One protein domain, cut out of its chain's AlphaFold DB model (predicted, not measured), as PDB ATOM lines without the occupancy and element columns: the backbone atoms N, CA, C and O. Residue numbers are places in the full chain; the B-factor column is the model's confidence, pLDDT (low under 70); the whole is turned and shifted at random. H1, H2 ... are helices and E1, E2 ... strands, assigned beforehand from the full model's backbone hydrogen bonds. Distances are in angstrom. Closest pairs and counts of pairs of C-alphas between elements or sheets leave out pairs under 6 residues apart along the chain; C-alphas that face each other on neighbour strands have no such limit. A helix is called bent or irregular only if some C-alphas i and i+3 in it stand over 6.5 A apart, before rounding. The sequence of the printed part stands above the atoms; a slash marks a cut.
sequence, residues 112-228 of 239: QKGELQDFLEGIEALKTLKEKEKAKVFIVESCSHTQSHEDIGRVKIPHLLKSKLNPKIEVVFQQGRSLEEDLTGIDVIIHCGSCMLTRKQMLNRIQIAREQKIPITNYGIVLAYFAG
ATOM      1  N   GLN A 112     212.814 201.670 242.517       91.50
ATOM      2  CA  GLN A 112     213.165 201.283 243.883       91.50
ATOM      3  C   GLN A 112     212.833 202.377 244.902       91.50
ATOM      4  O   GLN A 112     212.329 202.094 245.988       91.50
ATOM      5  N   LYS A 113     213.118 203.639 244.571       90.38
ATOM      6  CA  LYS A 113     213.015 204.763 245.510       90.38
ATOM      7  C   LYS A 113     211.724 205.555 245.374       90.38
ATOM      8  O   LYS A 113     211.322 206.188 246.342       90.38
ATOM      9  N   GLY A 114     211.113 205.571 244.197       91.62
ATOM     10  CA  GLY A 114     209.940 206.384 243.903       91.62
ATOM     11  C   GLY A 114     208.713 205.561 243.538       91.62
ATOM     12  O   GLY A 114     208.587 204.391 243.904       91.62
ATOM     13  N   GLU A 115     207.821 206.215 242.802       92.75
ATOM     14  CA  GLU A 115     206.602 205.643 242.242       92.75
ATOM     15  C   GLU A 115     206.658 205.804 240.725       92.75
ATOM     16  O   GLU A 115     206.643 206.917 240.194       92.75
ATOM     17  N   LEU A 116     206.791 204.682 240.017       92.12
ATOM     18  CA  LEU A 116     207.002 204.696 238.570       92.12
ATOM     19  C   LEU A 116     205.805 205.303 237.830       92.12
ATOM     20  O   LEU A 116     206.001 206.016 236.850       92.12
ATOM     21  N   GLN A 117     204.590 205.057 238.324       93.69
ATOM     22  CA  GLN A 117     203.363 205.585 237.737       93.69
ATOM     23  C   GLN A 117     203.350 207.119 237.739       93.69
ATOM     24  O   GLN A 117     203.150 207.714 236.683       93.69
ATOM     25  N   ASP A 118     203.667 207.761 238.868       96.44
ATOM     26  CA  ASP A 118     203.789 209.223 238.931       96.44
ATOM     27  C   ASP A 118     204.839 209.728 237.951       96.44
ATOM     28  O   ASP A 118     204.601 210.698 237.239       96.44
ATOM     29  N   PHE A 119     205.982 209.042 237.855       96.44
ATOM     30  CA  PHE A 119     207.036 209.459 236.939       96.44
ATOM     31  C   PHE A 119     206.640 209.366 235.467       96.44
ATOM     32  O   PHE A 119     207.079 210.210 234.679       96.44
ATOM     33  N   LEU A 120     205.824 208.379 235.096       95.62
ATOM     34  CA  LEU A 120     205.259 208.248 233.753       95.62
ATOM     35  C   LEU A 120     204.190 209.316 233.491       95.62
ATOM     36  O   LEU A 120     204.219 209.955 232.442       95.62
ATOM     37  N   GLU A 121     203.314 209.595 234.455       96.44
ATOM     38  CA  GLU A 121     202.351 210.704 234.375       96.44
ATOM     39  C   GLU A 121     203.059 212.061 234.247       96.44
ATOM     40  O   GLU A 121     202.648 212.915 233.459       96.44
ATOM     41  N   GLY A 122     204.188 212.234 234.937       97.38
ATOM     42  CA  GLY A 122     205.064 213.388 234.790       97.38
ATOM     43  C   GLY A 122     205.635 213.534 233.376       97.38
ATOM     44  O   GLY A 122     205.762 214.660 232.896       97.38
ATOM     45  N   ILE A 123     205.922 212.433 232.667       97.38
ATOM     46  CA  ILE A 123     206.304 212.479 231.244       97.38
ATOM     47  C   ILE A 123     205.131 212.896 230.362       97.38
ATOM     48  O   ILE A 123     205.322 213.708 229.455       97.38
ATOM     49  N   GLU A 124     203.924 212.393 230.616       97.31
ATOM     50  CA  GLU A 124     202.743 212.816 229.857       97.31
ATOM     51  C   GLU A 124     202.467 214.309 230.045       97.31
ATOM     52  O   GLU A 124     202.284 215.029 229.062       97.31
ATOM     53  N   ALA A 125     202.559 214.815 231.276       96.94
ATOM     54  CA  ALA A 125     202.478 216.245 231.550       96.94
ATOM     55  C   ALA A 125     203.579 217.031 230.823       96.94
ATOM     56  O   ALA A 125     203.298 218.057 230.199       96.94
ATOM     57  N   LEU A 126     204.817 216.524 230.825       96.56
ATOM     58  CA  LEU A 126     205.941 217.144 230.128       96.56
ATOM     59  C   LEU A 126     205.652 217.309 228.627       96.56
ATOM     60  O   LEU A 126     205.900 218.374 228.070       96.56
ATOM     61  N   LYS A 127     205.050 216.312 227.968       96.06
ATOM     62  CA  LYS A 127     204.677 216.396 226.542       96.06
ATOM     63  C   LYS A 127     203.718 217.547 226.242       96.06
ATOM     64  O   LYS A 127     203.816 218.149 225.172       96.06
ATOM     65  N   THR A 128     202.817 217.873 227.167       96.06
ATOM     66  CA  THR A 128     201.841 218.963 226.983       96.06
ATOM     67  C   THR A 128     202.486 220.353 226.975       96.06
ATOM     68  O   THR A 128     201.937 221.285 226.391       96.06
ATOM     69  N   LEU A 129     203.696 220.504 227.532       95.75
ATOM     70  CA  LEU A 129     204.393 221.797 227.594       95.75
ATOM     71  C   LEU A 129     204.780 222.350 226.215       95.75
ATOM     72  O   LEU A 129     205.069 223.541 226.095       95.75
ATOM     73  N   LYS A 130     204.765 221.516 225.167       92.88
ATOM     74  CA  LYS A 130     205.020 221.932 223.779       92.88
ATOM     75  C   LYS A 130     204.042 223.011 223.285       92.88
ATOM     76  O   LYS A 130     204.411 223.832 222.454       92.88
ATOM     77  N   GLU A 131     202.815 223.015 223.807       92.50
ATOM     78  CA  GLU A 131     201.730 223.924 223.407       92.50
ATOM     79  C   GLU A 131     201.620 225.161 224.314       92.50
ATOM     80  O   GLU A 131     200.894 226.102 223.996       92.50
ATOM     81  N   LYS A 132     202.350 225.198 225.436       93.00
ATOM     82  CA  LYS A 132     202.293 226.317 226.382       93.00
ATOM     83  C   LYS A 132     203.105 227.516 225.901       93.00
ATOM     84  O   LYS A 132     204.265 227.399 225.508       93.00
ATOM     85  N   GLU A 133     202.510 228.702 226.023       91.25
ATOM     86  CA  GLU A 133     203.196 229.968 225.742       91.25
ATOM     87  C   GLU A 133     204.342 230.224 226.731       91.25
ATOM     88  O   GLU A 133     205.424 230.662 226.335       91.25
ATOM     89  N   LYS A 134     204.097 229.915 228.010       90.19
ATOM     90  CA  LYS A 134     205.063 229.955 229.107       90.19
ATOM     91  C   LYS A 134     204.930 228.660 229.894       90.19
ATOM     92  O   LYS A 134     203.827 228.322 230.318       90.19
ATOM     93  N   ALA A 135     206.037 227.947 230.042       95.19
ATOM     94  CA  ALA A 135     206.102 226.714 230.807       95.19
ATOM     95  C   ALA A 135     207.280 226.784 231.777       95.19
ATOM     96  O   ALA A 135     208.362 227.226 231.385       95.19
ATOM     97  N   LYS A 136     207.074 226.339 233.013       96.50
ATOM     98  CA  LYS A 136     208.061 226.362 234.088       96.50
ATOM     99  C   LYS A 136     208.316 224.947 234.591       96.50
ATOM    100  O   LYS A 136     207.426 224.290 235.128       96.50
ATOM    101  N   VAL A 137     209.544 224.475 234.410       97.38
ATOM    102  CA  VAL A 137     209.992 223.153 234.859       97.38
ATOM    103  C   VAL A 137     210.899 223.319 236.069       97.38
ATOM    104  O   VAL A 137     211.878 224.065 236.011       97.38
ATOM    105  N   PHE A 138     210.592 222.606 237.150       96.12
ATOM    106  CA  PHE A 138     211.385 222.624 238.372       96.12
ATOM    107  C   PHE A 138     212.321 221.427 238.438       96.12
ATOM    108  O   PHE A 138     211.874 220.288 238.543       96.12
ATOM    109  N   ILE A 139     213.623 221.669 238.384       94.62
ATOM    110  CA  ILE A 139     214.650 220.637 238.495       94.62
ATOM    111  C   ILE A 139     215.163 220.594 239.932       94.62
ATOM    112  O   ILE A 139     215.630 221.605 240.456       94.62
ATOM    113  N   VAL A 140     215.096 219.415 240.555       91.62
ATOM    114  CA  VAL A 140     215.423 219.238 241.976       91.62
ATOM    115  C   VAL A 140     216.505 218.183 242.171       91.62
ATOM    116  O   VAL A 140     216.337 217.015 241.806       91.62
ATOM    117  N   GLU A 141     217.589 218.571 242.840       88.81
ATOM    118  CA  GLU A 141     218.694 217.687 243.204       88.81
ATOM    119  C   GLU A 141     218.822 217.516 244.711       88.81
ATOM    120  O   GLU A 141     218.773 218.469 245.483       88.81
ATOM    121  N   SER A 142     219.010 216.272 245.145       83.62
ATOM    122  CA  SER A 142     218.993 215.914 246.570       83.62
ATOM    123  C   SER A 142     220.366 215.874 247.237       83.62
ATOM    124  O   SER A 142     220.466 215.668 248.447       83.62
ATOM    125  N   CYS A 143     221.437 216.037 246.463       75.00
ATOM    126  CA  CYS A 143     222.811 215.891 246.922       75.00
ATOM    127  C   CYS A 143     223.689 217.049 246.453       75.00
ATOM    128  O   CYS A 143     223.440 217.660 245.419       75.00
ATOM    129  N   SER A 144     224.743 217.312 247.220       59.75
ATOM    130  CA  SER A 144     225.710 218.384 246.975       59.75
ATOM    131  C   SER A 144     226.993 217.913 246.279       59.75
ATOM    132  O   SER A 144     227.950 218.676 246.234       59.75
ATOM    133  N   HIS A 145     227.071 216.665 245.796       60.03
ATOM    134  CA  HIS A 145     228.224 216.204 245.013       60.03
ATOM    135  C   HIS A 145     227.961 216.503 243.534       60.03
ATOM    136  O   HIS A 145     226.916 216.135 243.002       60.03
ATOM    137  N   THR A 146     228.861 217.271 242.923       51.25
ATOM    138  CA  THR A 146     228.492 218.196 241.843       51.25
ATOM    139  C   THR A 146     228.848 217.741 240.438       51.25
ATOM    140  O   THR A 146     228.135 218.114 239.522       51.25
ATOM    141  N   GLN A 147     229.884 216.928 240.222       51.22
ATOM    142  CA  GLN A 147     230.445 216.836 238.864       51.22
ATOM    143  C   GLN A 147     229.500 216.228 237.814       51.22
ATOM    144  O   GLN A 147     229.405 216.759 236.717       51.22
ATOM    145  N   SER A 148     228.750 215.176 238.136       55.44
ATOM    146  CA  SER A 148     227.875 214.514 237.156       55.44
ATOM    147  C   SER A 148     226.453 215.039 237.106       55.44
ATOM    148  O   SER A 148     225.799 215.072 236.061       55.44
ATOM    149  N   HIS A 149     225.972 215.482 238.261       55.53
ATOM    150  CA  HIS A 149     224.659 216.079 238.403       55.53
ATOM    151  C   HIS A 149     224.596 217.481 237.781       55.53
ATOM    152  O   HIS A 149     223.601 217.788 237.121       55.53
ATOM    153  N   GLU A 150     225.671 218.283 237.865       57.06
ATOM    154  CA  GLU A 150     225.741 219.577 237.170       57.06
ATOM    155  C   GLU A 150     225.506 219.419 235.663       57.06
ATOM    156  O   GLU A 150     224.668 220.126 235.099       57.06
ATOM    157  N   ASP A 151     226.129 218.428 235.027       72.50
ATOM    158  CA  ASP A 151     225.972 218.210 233.589       72.50
ATOM    159  C   ASP A 151     224.580 217.687 233.212       72.50
ATOM    160  O   ASP A 151     224.006 218.106 232.204       72.50
ATOM    161  N   ILE A 152     223.979 216.798 234.009       81.62
ATOM    162  CA  ILE A 152     222.664 216.233 233.667       81.62
ATOM    163  C   ILE A 152     221.537 217.227 233.965       81.62
ATOM    164  O   ILE A 152     220.736 217.537 233.078       81.62
ATOM    165  N   GLY A 153     221.462 217.705 235.207       84.81
ATOM    166  CA  GLY A 153     220.359 218.513 235.718       84.81
ATOM    167  C   GLY A 153     220.383 219.958 235.243       84.81
ATOM    168  O   GLY A 153     219.330 220.530 234.971       84.81
ATOM    169  N   ARG A 154     221.571 220.557 235.103       86.81
ATOM    170  CA  ARG A 154     221.698 221.983 234.749       86.81
ATOM    171  C   ARG A 154     221.956 222.220 233.267       86.81
ATOM    172  O   ARG A 154     221.661 223.311 232.784       86.81
ATOM    173  N   VAL A 155     222.460 221.219 232.540       89.31
ATOM    174  CA  VAL A 155     222.822 221.368 231.122       89.31
ATOM    175  C   VAL A 155     222.006 220.440 230.224       89.31
ATOM    176  O   VAL A 155     221.209 220.919 229.415       89.31
ATOM    177  N   LYS A 156     222.154 219.119 230.357       89.62
ATOM    178  CA  LYS A 156     221.615 218.136 229.404       89.62
ATOM    179  C   LYS A 156     220.091 218.111 229.373       89.62
ATOM    180  O   LYS A 156     219.515 218.239 228.295       89.62
ATOM    181  N   ILE A 157     219.427 217.966 230.522       93.81
ATOM    182  CA  ILE A 157     217.957 217.954 230.589       93.81
ATOM    183  C   ILE A 157     217.382 219.307 230.140       93.81
ATOM    184  O   ILE A 157     216.548 219.296 229.235       93.81
ATOM    185  N   PRO A 158     217.843 220.469 230.648       95.44
ATOM    186  CA  PRO A 158     217.402 221.773 230.145       95.44
ATOM    187  C   PRO A 158     217.576 221.946 228.634       95.44
ATOM    188  O   PRO A 158     216.677 222.458 227.963       95.44
ATOM    189  N   HIS A 159     218.701 221.490 228.077       95.06
ATOM    190  CA  HIS A 159     218.935 221.518 226.636       95.06
ATOM    191  C   HIS A 159     217.946 220.626 225.877       95.06
ATOM    192  O   HIS A 159     217.379 221.069 224.880       95.06
ATOM    193  N   LEU A 160     217.699 219.395 226.338       94.88
ATOM    194  CA  LEU A 160     216.726 218.481 225.726       94.88
ATOM    195  C   LEU A 160     215.308 219.062 225.764       94.88
ATOM    196  O   LEU A 160     214.640 219.088 224.734       94.88
ATOM    197  N   LEU A 161     214.880 219.609 226.903       96.69
ATOM    198  CA  LEU A 161     213.585 220.281 227.043       96.69
ATOM    199  C   LEU A 161     213.438 221.420 226.027       96.69
ATOM    200  O   LEU A 161     212.457 221.489 225.292       96.69
ATOM    201  N   LYS A 162     214.435 222.299 225.921       96.06
ATOM    202  CA  LYS A 162     214.354 223.451 225.015       96.06
ATOM    203  C   LYS A 162     214.449 223.066 223.540       96.06
ATOM    204  O   LYS A 162     213.742 223.637 222.717       96.06
ATOM    205  N   SER A 163     215.313 222.112 223.199       95.75
ATOM    206  CA  SER A 163     215.590 221.733 221.806       95.75
ATOM    207  C   SER A 163     214.586 220.744 221.218       95.75
ATOM    208  O   SER A 163     214.340 220.779 220.015       95.75
ATOM    209  N   LYS A 164     214.017 219.850 222.034       94.81
ATOM    210  CA  LYS A 164     213.126 218.772 221.576       94.81
ATOM    211  C   LYS A 164     211.658 218.999 221.921       94.81
ATOM    212  O   LYS A 164     210.819 218.322 221.338       94.81
ATOM    213  N   LEU A 165     211.349 219.896 222.861       95.06
ATOM    214  CA  LEU A 165     209.986 220.082 223.359       95.06
ATOM    215  C   LEU A 165     209.485 221.521 223.187       95.06
ATOM    216  O   LEU A 165     208.557 221.735 222.413       95.06
ATOM    217  N   ASN A 166     210.073 222.504 223.872       95.25
ATOM    218  CA  ASN A 166     209.673 223.908 223.729       95.25
ATOM    219  C   ASN A 166     210.818 224.869 224.116       95.25
ATOM    220  O   ASN A 166     211.228 224.887 225.281       95.25
ATOM    221  N   PRO A 167     211.302 225.727 223.194       94.94
ATOM    222  CA  PRO A 167     212.425 226.631 223.456       94.94
ATOM    223  C   PRO A 167     212.124 227.707 224.510       94.94
ATOM    224  O   PRO A 167     213.058 228.307 225.043       94.94
ATOM    225  N   LYS A 168     210.845 227.946 224.830       95.12
ATOM    226  CA  LYS A 168     210.393 228.927 225.829       95.12
ATOM    227  C   LYS A 168     210.293 228.363 227.251       95.12
ATOM    228  O   LYS A 168     209.885 229.100 228.143       95.12
ATOM    229  N   ILE A 169     210.641 227.091 227.476       96.69
ATOM    230  CA  ILE A 169     210.633 226.500 228.821       96.69
ATOM    231  C   ILE A 169     211.611 227.255 229.728       96.69
ATOM    232  O   ILE A 169     212.820 227.304 229.476       96.69
ATOM    233  N   GLU A 170     211.078 227.811 230.810       96.44
ATOM    234  CA  GLU A 170     211.846 228.317 231.936       96.44
ATOM    235  C   GLU A 170     212.206 227.143 232.846       96.44
ATOM    236  O   GLU A 170     211.353 226.337 233.215       96.44
ATOM    237  N   VAL A 171     213.485 227.039 233.201       95.25
ATOM    238  CA  VAL A 171     213.967 226.020 234.133       95.25
ATOM    239  C   VAL A 171     214.326 226.708 235.435       95.25
ATOM    240  O   VAL A 171     215.196 227.579 235.456       95.25
ATOM    241  N   VAL A 172     213.673 226.289 236.511       93.81
ATOM    242  CA  VAL A 172     214.022 226.654 237.883       93.81
ATOM    243  C   VAL A 172     214.788 225.487 238.481       93.81
ATOM    244  O   VAL A 172     214.424 224.335 238.258       93.81
ATOM    245  N   PHE A 173     215.856 225.768 239.216       91.12
ATOM    246  CA  PHE A 173     216.720 224.736 239.772       91.12
ATOM    247  C   PHE A 173     216.853 224.897 241.284       91.12
ATOM    248  O   PHE A 173     217.162 225.989 241.761       91.12
ATOM    249  N   GLN A 174     216.710 223.793 242.014       89.00
ATOM    250  CA  GLN A 174     216.961 223.713 243.448       89.00
ATOM    251  C   GLN A 174     217.896 222.539 243.763       89.00
ATOM    252  O   GLN A 174     217.716 221.423 243.275       89.00
ATOM    253  N   GLN A 175     218.870 222.773 244.641       86.25
ATOM    254  CA  GLN A 175     219.705 221.726 245.226       86.25
ATOM    255  C   GLN A 175     219.524 221.722 246.743       86.25
ATOM    256  O   GLN A 175     219.674 222.755 247.392       86.25
ATOM    257  N   GLY A 176     219.219 220.563 247.323       78.38
ATOM    258  CA  GLY A 176     219.049 220.438 248.763       78.38
ATOM    259  C   GLY A 176     218.254 219.220 249.223       78.38
ATOM    260  O   GLY A 176     217.634 218.478 248.458       78.38
ATOM    261  N   ARG A 177     218.276 219.012 250.544       68.12
ATOM    262  CA  ARG A 177     217.572 217.900 251.203       68.12
ATOM    263  C   ARG A 177     216.072 218.139 251.385       68.12
ATOM    264  O   ARG A 177     215.347 217.156 251.517       68.12
ATOM    265  N   SER A 178     215.606 219.381 251.344       74.00
ATOM    266  CA  SER A 178     214.185 219.740 251.362       74.00
ATOM    267  C   SER A 178     213.697 220.091 249.959       74.00
ATOM    268  O   SER A 178     214.458 220.634 249.164       74.00
ATOM    269  N   LEU A 179     212.441 219.769 249.659       76.06
ATOM    270  CA  LEU A 179     211.718 220.335 248.519       76.06
ATOM    271  C   LEU A 179     211.092 221.658 248.980       76.06
ATOM    272  O   LEU A 179     210.665 221.736 250.133       76.06
ATOM    273  N   GLU A 180     211.083 222.689 248.135       76.69
ATOM    274  CA  GLU A 180     210.354 223.928 248.436       76.69
ATOM    275  C   GLU A 180     208.867 223.650 248.715       76.69
ATOM    276  O   GLU A 180     208.248 222.807 248.065       76.69
ATOM    277  N   GLU A 181     208.310 224.337 249.716       71.75
ATOM    278  CA  GLU A 181     206.909 224.157 250.123       71.75
ATOM    279  C   GLU A 181     205.939 224.865 249.173       71.75
ATOM    280  O   GLU A 181     204.828 224.383 248.975       71.75
ATOM    281  N   ASP A 182     206.362 225.970 248.552       80.94
ATOM    282  CA  ASP A 182     205.569 226.704 247.567       80.94
ATOM    283  C   ASP A 182     206.072 226.413 246.151       80.94
ATOM    284  O   ASP A 182     207.116 226.908 245.728       80.94
ATOM    285  N   LEU A 183     205.310 225.610 245.410       87.25
ATOM    286  CA  LEU A 183     205.589 225.273 244.014       87.25
ATOM    287  C   LEU A 183     204.617 225.990 243.061       87.25
ATOM    288  O   LEU A 183     204.379 225.541 241.936       87.25
ATOM    289  N   THR A 184     204.032 227.110 243.498       88.38
ATOM    290  CA  THR A 184     203.066 227.876 242.706       88.38
ATOM    291  C   THR A 184     203.648 228.271 241.348       88.38
ATOM    292  O   THR A 184     204.712 228.880 241.233       88.38
ATOM    293  N   GLY A 185     202.912 227.944 240.284       91.00
ATOM    294  CA  GLY A 185     203.299 228.257 238.907       91.00
ATOM    295  C   GLY A 185     204.331 227.308 238.294       91.00
ATOM    296  O   GLY A 185     204.792 227.577 237.186       91.00
ATOM    297  N   ILE A 186     204.698 226.217 238.977       96.06
ATOM    298  CA  ILE A 186     205.467 225.114 238.393       96.06
ATOM    299  C   ILE A 186     204.524 224.171 237.646       96.06
ATOM    300  O   ILE A 186     203.492 223.762 238.171       96.06
ATOM    301  N   ASP A 187     204.899 223.803 236.421       97.00
ATOM    302  CA  ASP A 187     204.101 222.900 235.592       97.00
ATOM    303  C   ASP A 187     204.499 221.433 235.758       97.00
ATOM    304  O   ASP A 187     203.639 220.561 235.715       97.00
ATOM    305  N   VAL A 188     205.800 221.154 235.896       97.75
ATOM    306  CA  VAL A 188     206.344 219.799 236.062       97.75
ATOM    307  C   VAL A 188     207.602 219.849 236.926       97.75
ATOM    308  O   VAL A 188     208.468 220.705 236.723       97.75
ATOM    309  N   ILE A 189     207.735 218.896 237.845       97.12
ATOM    310  CA  ILE A 189     208.952 218.655 238.622       97.12
ATOM    311  C   ILE A 189     209.764 217.548 237.946       97.12
ATOM    312  O   ILE A 189     209.240 216.485 237.621       97.12
ATOM    313  N   ILE A 190     211.063 217.761 237.773       96.25
ATOM    314  CA  ILE A 190     212.020 216.746 237.340       96.25
ATOM    315  C   ILE A 190     213.025 216.531 238.470       96.25
ATOM    316  O   ILE A 190     213.894 217.362 238.735       96.25
ATOM    317  N   HIS A 191     212.918 215.388 239.133       93.81
ATOM    318  CA  HIS A 191     213.765 215.039 240.262       93.81
ATOM    319  C   HIS A 191     215.008 214.246 239.831       93.81
ATOM    320  O   HIS A 191     214.962 213.439 238.897       93.81
ATOM    321  N   CYS A 192     216.131 214.410 240.531       88.75
ATOM    322  CA  CYS A 192     217.306 213.569 240.302       88.75
ATOM    323  C   CYS A 192     217.048 212.087 240.654       88.75
ATOM    324  O   CYS A 192     215.999 211.718 241.185       88.75
ATOM    325  N   GLY A 193     218.024 211.215 240.385       80.81
ATOM    326  CA  GLY A 193     217.928 209.770 240.652       80.81
ATOM    327  C   GLY A 193     217.849 209.365 242.131       80.81
ATOM    328  O   GLY A 193     217.773 208.175 242.413       80.81
ATOM    329  N   SER A 194     217.883 210.317 243.071       82.38
ATOM    330  CA  SER A 194     217.701 210.067 244.510       82.38
ATOM    331  C   SER A 194     218.665 209.039 245.113       82.38
ATOM    332  O   SER A 194     218.354 208.433 246.133       82.38
ATOM    333  N   CYS A 195     219.858 208.876 244.533       74.75
ATOM    334  CA  CYS A 195     220.857 207.896 244.976       74.75
ATOM    335  C   CYS A 195     221.285 208.079 246.444       74.75
ATOM    336  O   CYS A 195     221.655 207.114 247.104       74.75
ATOM    337  N   MET A 196     221.199 209.309 246.961       78.94
ATOM    338  CA  MET A 196     221.530 209.666 248.346       78.94
ATOM    339  C   MET A 196     220.302 209.771 249.268       78.94
ATOM    340  O   MET A 196     220.456 210.144 250.431       78.94
ATOM    341  N   LEU A 197     219.091 209.501 248.767       83.81
ATOM    342  CA  LEU A 197     217.858 209.513 249.558       83.81
ATOM    343  C   LEU A 197     217.391 208.090 249.890       83.81
ATOM    344  O   LEU A 197     217.590 207.136 249.131       83.81
ATOM    345  N   THR A 198     216.698 207.950 251.016       87.19
ATOM    346  CA  THR A 198     215.900 206.750 251.307       87.19
ATOM    347  C   THR A 198     214.611 206.757 250.482       87.19
ATOM    348  O   THR A 198     214.129 207.830 250.096       87.19
ATOM    349  N   ARG A 199     213.998 205.585 250.251       90.06
ATOM    350  CA  ARG A 199     212.666 205.502 249.622       90.06
ATOM    351  C   ARG A 199     211.655 206.395 250.340       90.06
ATOM    352  O   ARG A 199     210.998 207.207 249.702       90.06
ATOM    353  N   LYS A 200     211.610 206.355 251.675       90.00
ATOM    354  CA  LYS A 200     210.712 207.201 252.481       90.00
ATOM    355  C   LYS A 200     210.857 208.699 252.181       90.00
ATOM    356  O   LYS A 200     209.854 209.402 252.082       90.00
ATOM    357  N   GLN A 201     212.088 209.197 252.040       90.38
ATOM    358  CA  GLN A 201     212.330 210.603 251.702       90.38
ATOM    359  C   GLN A 201     211.829 210.944 250.297       90.38
ATOM    360  O   GLN A 201     211.239 212.003 250.103       90.38
ATOM    361  N   MET A 202     212.037 210.054 249.327       92.44
ATOM    362  CA  MET A 202     211.564 210.270 247.963       92.44
ATOM    363  C   MET A 202     210.033 210.194 247.864       92.44
ATOM    364  O   MET A 202     209.422 211.060 247.244       92.44
ATOM    365  N   LEU A 203     209.398 209.231 248.539       93.12
ATOM    366  CA  LEU A 203     207.937 209.121 248.612       93.12
ATOM    367  C   LEU A 203     207.297 210.353 249.256       93.12
ATOM    368  O   LEU A 203     206.264 210.818 248.788       93.12
ATOM    369  N   ASN A 204     207.925 210.929 250.284       92.19
ATOM    370  CA  ASN A 204     207.454 212.182 250.871       92.19
ATOM    371  C   ASN A 204     207.475 213.340 249.853       92.19
ATOM    372  O   ASN A 204     206.508 214.088 249.773       92.19
ATOM    373  N   ARG A 205     208.519 213.445 249.019       92.25
ATOM    374  CA  ARG A 205     208.582 214.454 247.945       92.25
ATOM    375  C   ARG A 205     207.505 214.241 246.879       92.25
ATOM    376  O   ARG A 205     206.900 215.211 246.436       92.25
ATOM    377  N   ILE A 206     207.243 212.990 246.494       94.31
ATOM    378  CA  ILE A 206     206.147 212.646 245.570       94.31
ATOM    379  C   ILE A 206     204.800 213.034 246.184       94.31
ATOM    380  O   ILE A 206     203.964 213.624 245.508       94.31
ATOM    381  N   GLN A 207     204.604 212.772 247.476       94.12
ATOM    382  CA  GLN A 207     203.376 213.130 248.180       94.12
ATOM    383  C   GLN A 207     203.141 214.649 248.209       94.12
ATOM    384  O   GLN A 207     202.033 215.085 247.909       94.12
ATOM    385  N   ILE A 208     204.177 215.453 248.471       92.69
ATOM    386  CA  ILE A 208     204.089 216.924 248.401       92.69
ATOM    387  C   ILE A 208     203.675 217.374 246.990       92.69
ATOM    388  O   ILE A 208     202.778 218.202 246.840       92.69
ATOM    389  N   ALA A 209     204.281 216.796 245.947       94.19
ATOM    390  CA  ALA A 209     203.931 217.101 244.561       94.19
ATOM    391  C   ALA A 209     202.463 216.746 244.243       94.19
ATOM    392  O   ALA A 209     201.745 217.554 243.651       94.19
ATOM    393  N   ARG A 210     201.981 215.582 244.707       94.50
ATOM    394  CA  ARG A 210     200.577 215.152 244.568       94.50
ATOM    395  C   ARG A 210     199.604 216.097 245.269       94.50
ATOM    396  O   ARG A 210     198.585 216.455 244.684       94.50
ATOM    397  N   GLU A 211     199.909 216.515 246.495       94.00
ATOM    398  CA  GLU A 211     199.069 217.435 247.279       94.00
ATOM    399  C   GLU A 211     198.923 218.798 246.597       94.00
ATOM    400  O   GLU A 211     197.830 219.367 246.571       94.00
ATOM    401  N   GLN A 212     199.995 219.274 245.962       93.88
ATOM    402  CA  GLN A 212     199.990 220.500 245.162       93.88
ATOM    403  C   GLN A 212     199.486 220.291 243.727       93.88
ATOM    404  O   GLN A 212     199.344 221.257 242.980       93.88
ATOM    405  N   LYS A 213     199.161 219.048 243.345       95.50
ATOM    406  CA  LYS A 213     198.710 218.644 242.002       95.50
ATOM    407  C   LYS A 213     199.709 219.005 240.901       95.50
ATOM    408  O   LYS A 213     199.312 219.380 239.798       95.50
ATOM    409  N   ILE A 214     200.997 218.874 241.196       96.25
ATOM    410  CA  ILE A 214     202.079 219.132 240.250       96.25
ATOM    411  C   ILE A 214     202.674 217.789 239.818       96.25
ATOM    412  O   ILE A 214     203.189 217.051 240.660       96.25
ATOM    413  N   PRO A 215     202.628 217.455 238.518       97.31
ATOM    414  CA  PRO A 215     203.245 216.247 237.990       97.31
ATOM    415  C   PRO A 215     204.745 216.196 238.286       97.31
ATOM    416  O   PRO A 215     205.461 217.190 238.133       97.31
ATOM    417  N   ILE A 216     205.236 215.021 238.669       97.06
ATOM    418  CA  ILE A 216     206.643 214.784 238.990       97.06
ATOM    419  C   ILE A 216     207.191 213.644 238.142       97.06
ATOM    420  O   ILE A 216     206.555 212.617 237.984       97.06
ATOM    421  N   THR A 217     208.396 213.800 237.612       97.00
ATOM    422  CA  THR A 217     209.158 212.737 236.949       97.00
ATOM    423  C   THR A 217     210.597 212.720 237.455       97.00
ATOM    424  O   THR A 217     210.945 213.452 238.387       97.00
ATOM    425  N   ASN A 218     211.454 211.878 236.878       93.94
ATOM    426  CA  ASN A 218     212.855 211.787 237.271       93.94
ATOM    427  C   ASN A 218     213.823 211.809 236.077       93.94
ATOM    428  O   ASN A 218     213.441 211.557 234.935       93.94
ATOM    429  N   TYR A 219     215.104 212.074 236.351       91.25
ATOM    430  CA  TYR A 219     216.157 212.155 235.326       91.25
ATOM    431  C   TYR A 219     216.220 210.906 234.448       91.25
ATOM    432  O   TYR A 219     216.308 211.024 233.230       91.25
ATOM    433  N   GLY A 220     216.173 209.716 235.055       89.38
ATOM    434  CA  GLY A 220     216.267 208.453 234.322       89.38
ATOM    435  C   GLY A 220     215.139 208.291 233.307       89.38
ATOM    436  O   GLY A 220     215.396 208.012 232.137       89.38
ATOM    437  N   ILE A 221     213.906 208.547 233.739       94.19
ATOM    438  CA  ILE A 221     212.704 208.439 232.913       94.19
ATOM    439  C   ILE A 221     212.691 209.517 231.814       94.19
ATOM    440  O   ILE A 221     212.415 209.203 230.658       94.19
ATOM    441  N   VAL A 222     213.087 210.759 232.122       94.50
ATOM    442  CA  VAL A 222     213.208 211.851 231.133       94.50
ATOM    443  C   VAL A 222     214.257 211.542 230.065       94.50
ATOM    444  O   VAL A 222     214.010 211.734 228.874       94.50
ATOM    445  N   LEU A 223     215.429 211.047 230.466       90.69
ATOM    446  CA  LEU A 223     216.488 210.682 229.527       90.69
ATOM    447  C   LEU A 223     216.067 209.508 228.639       90.69
ATOM    448  O   LEU A 223     216.297 209.554 227.433       90.69
ATOM    449  N   ALA A 224     215.411 208.493 229.205       90.56
ATOM    450  CA  ALA A 224     214.886 207.360 228.448       90.56
ATOM    451  C   ALA A 224     213.785 207.776 227.462       90.56
ATOM    452  O   ALA A 224     213.744 207.274 226.337       90.56
ATOM    453  N   TYR A 225     212.931 208.727 227.858       93.88
ATOM    454  CA  TYR A 225     211.918 209.316 226.988       93.88
ATOM    455  C   TYR A 225     212.556 210.014 225.781       93.88
ATOM    456  O   TYR A 225     212.268 209.655 224.640       93.88
ATOM    457  N   PHE A 226     213.475 210.958 226.010       91.00
ATOM    458  CA  PHE A 226     214.131 211.687 224.918       91.00
ATOM    459  C   PHE A 226     215.043 210.811 224.051       91.00
ATOM    460  O   PHE A 226     215.295 211.157 222.898       91.00
ATOM    461  N   ALA A 227     215.526 209.687 224.583       87.06
ATOM    462  CA  ALA A 227     216.285 208.693 223.831       87.06
ATOM    463  C   ALA A 227     215.402 207.708 223.037       87.06
ATOM    464  O   ALA A 227     215.946 206.916 222.275       87.06
ATOM    465  N   GLY A 228     214.069 207.744 223.186       88.56
ATOM    466  CA  GLY A 228     213.142 206.882 222.439       88.56
ATOM    467  C   GLY A 228     213.120 205.419 222.895       88.56
ATOM    468  O   GLY A 228     212.736 204.542 222.133       88.56
TER     469      GLY A 228
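This is residues 112 to 228 of the 239 residues of the protein "Hydrogenase maturation GTPase HydF" of Fusobacterium necrophorum subsp. funduliforme 1_1_36S (UniProt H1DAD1). A twisted sheet of four parallel strands, in the order E2 E1 E3 E4, makes the core of three layers: H1, H4 and both arms of the bent helix H2 cover one face, and H3 packs on the other. The printed part has 117 residues, with four named helices and four named strands in the order H1 E1 H2 E2 E3 H3 E4 H4; its class is mixed, helices and strands. It is compact, with a radius of gyration of the C-alphas of 13.0 A, and rounded, spanning 35 by 32 by 26 A.

H1, residues 116 to 131, is on the sheet at a height of 7.4 A, coming closest to E4, residues 216 to 218, where the C-alphas of Phe 119 and Thr 217 are 3.9 A apart. E1, residues 135 to 141, has E2, residues 169 to 175, as one parallel neighbour, N 139 and O 172 being 2.8 A apart. E3, residues 188 to 191, is parallel to E1, with N 190 and O 138 at 2.8 A, and to E4, with N 217 and O 189 at 2.8 A. H2, residues 147 to 164, was assigned as one helix by its hydrogen bonds but is bent, C-alphas 154 and 157 being 6.9 A apart; its arms H2a, residues 147 to 154, and H2b, residues 157 to 164, are on the same face as H1 and run along the strands. E1, H2, E2 form a strand-helix-strand unit, two parallel neighbours with a helix between, its crossover right-handed; E3, H3, residues 199 to 211, and E4 form another, also right-handed. H4, residues 219 to 226, touches H2b at a shallow tilt of 14 degrees, the closest C-alphas, of Leu 160 and Phe 226, 7.3 A apart. Every O i to N i+4 pair is within hydrogen-bond range in H2b, H3 and H4, against 9 of 12 in H1 and 3 of 4 in H2a.

H1 begins at C-alpha 116 (207.002, 204.696, 238.570) and is 25.0 A long; E1 measures 19.8 A, E2 19.3 A and H3 18.2 A. H4 ends at C-alpha 226 (214.131, 211.687, 224.918).

The C-alphas farthest apart, of Glu 133 and Thr 198, are 36.8 A apart. The printed part has no cut, and its one long link is E2 to E3, residues 176 to 187. Residues 144 to 150 and residue 177 have pLDDT under 70.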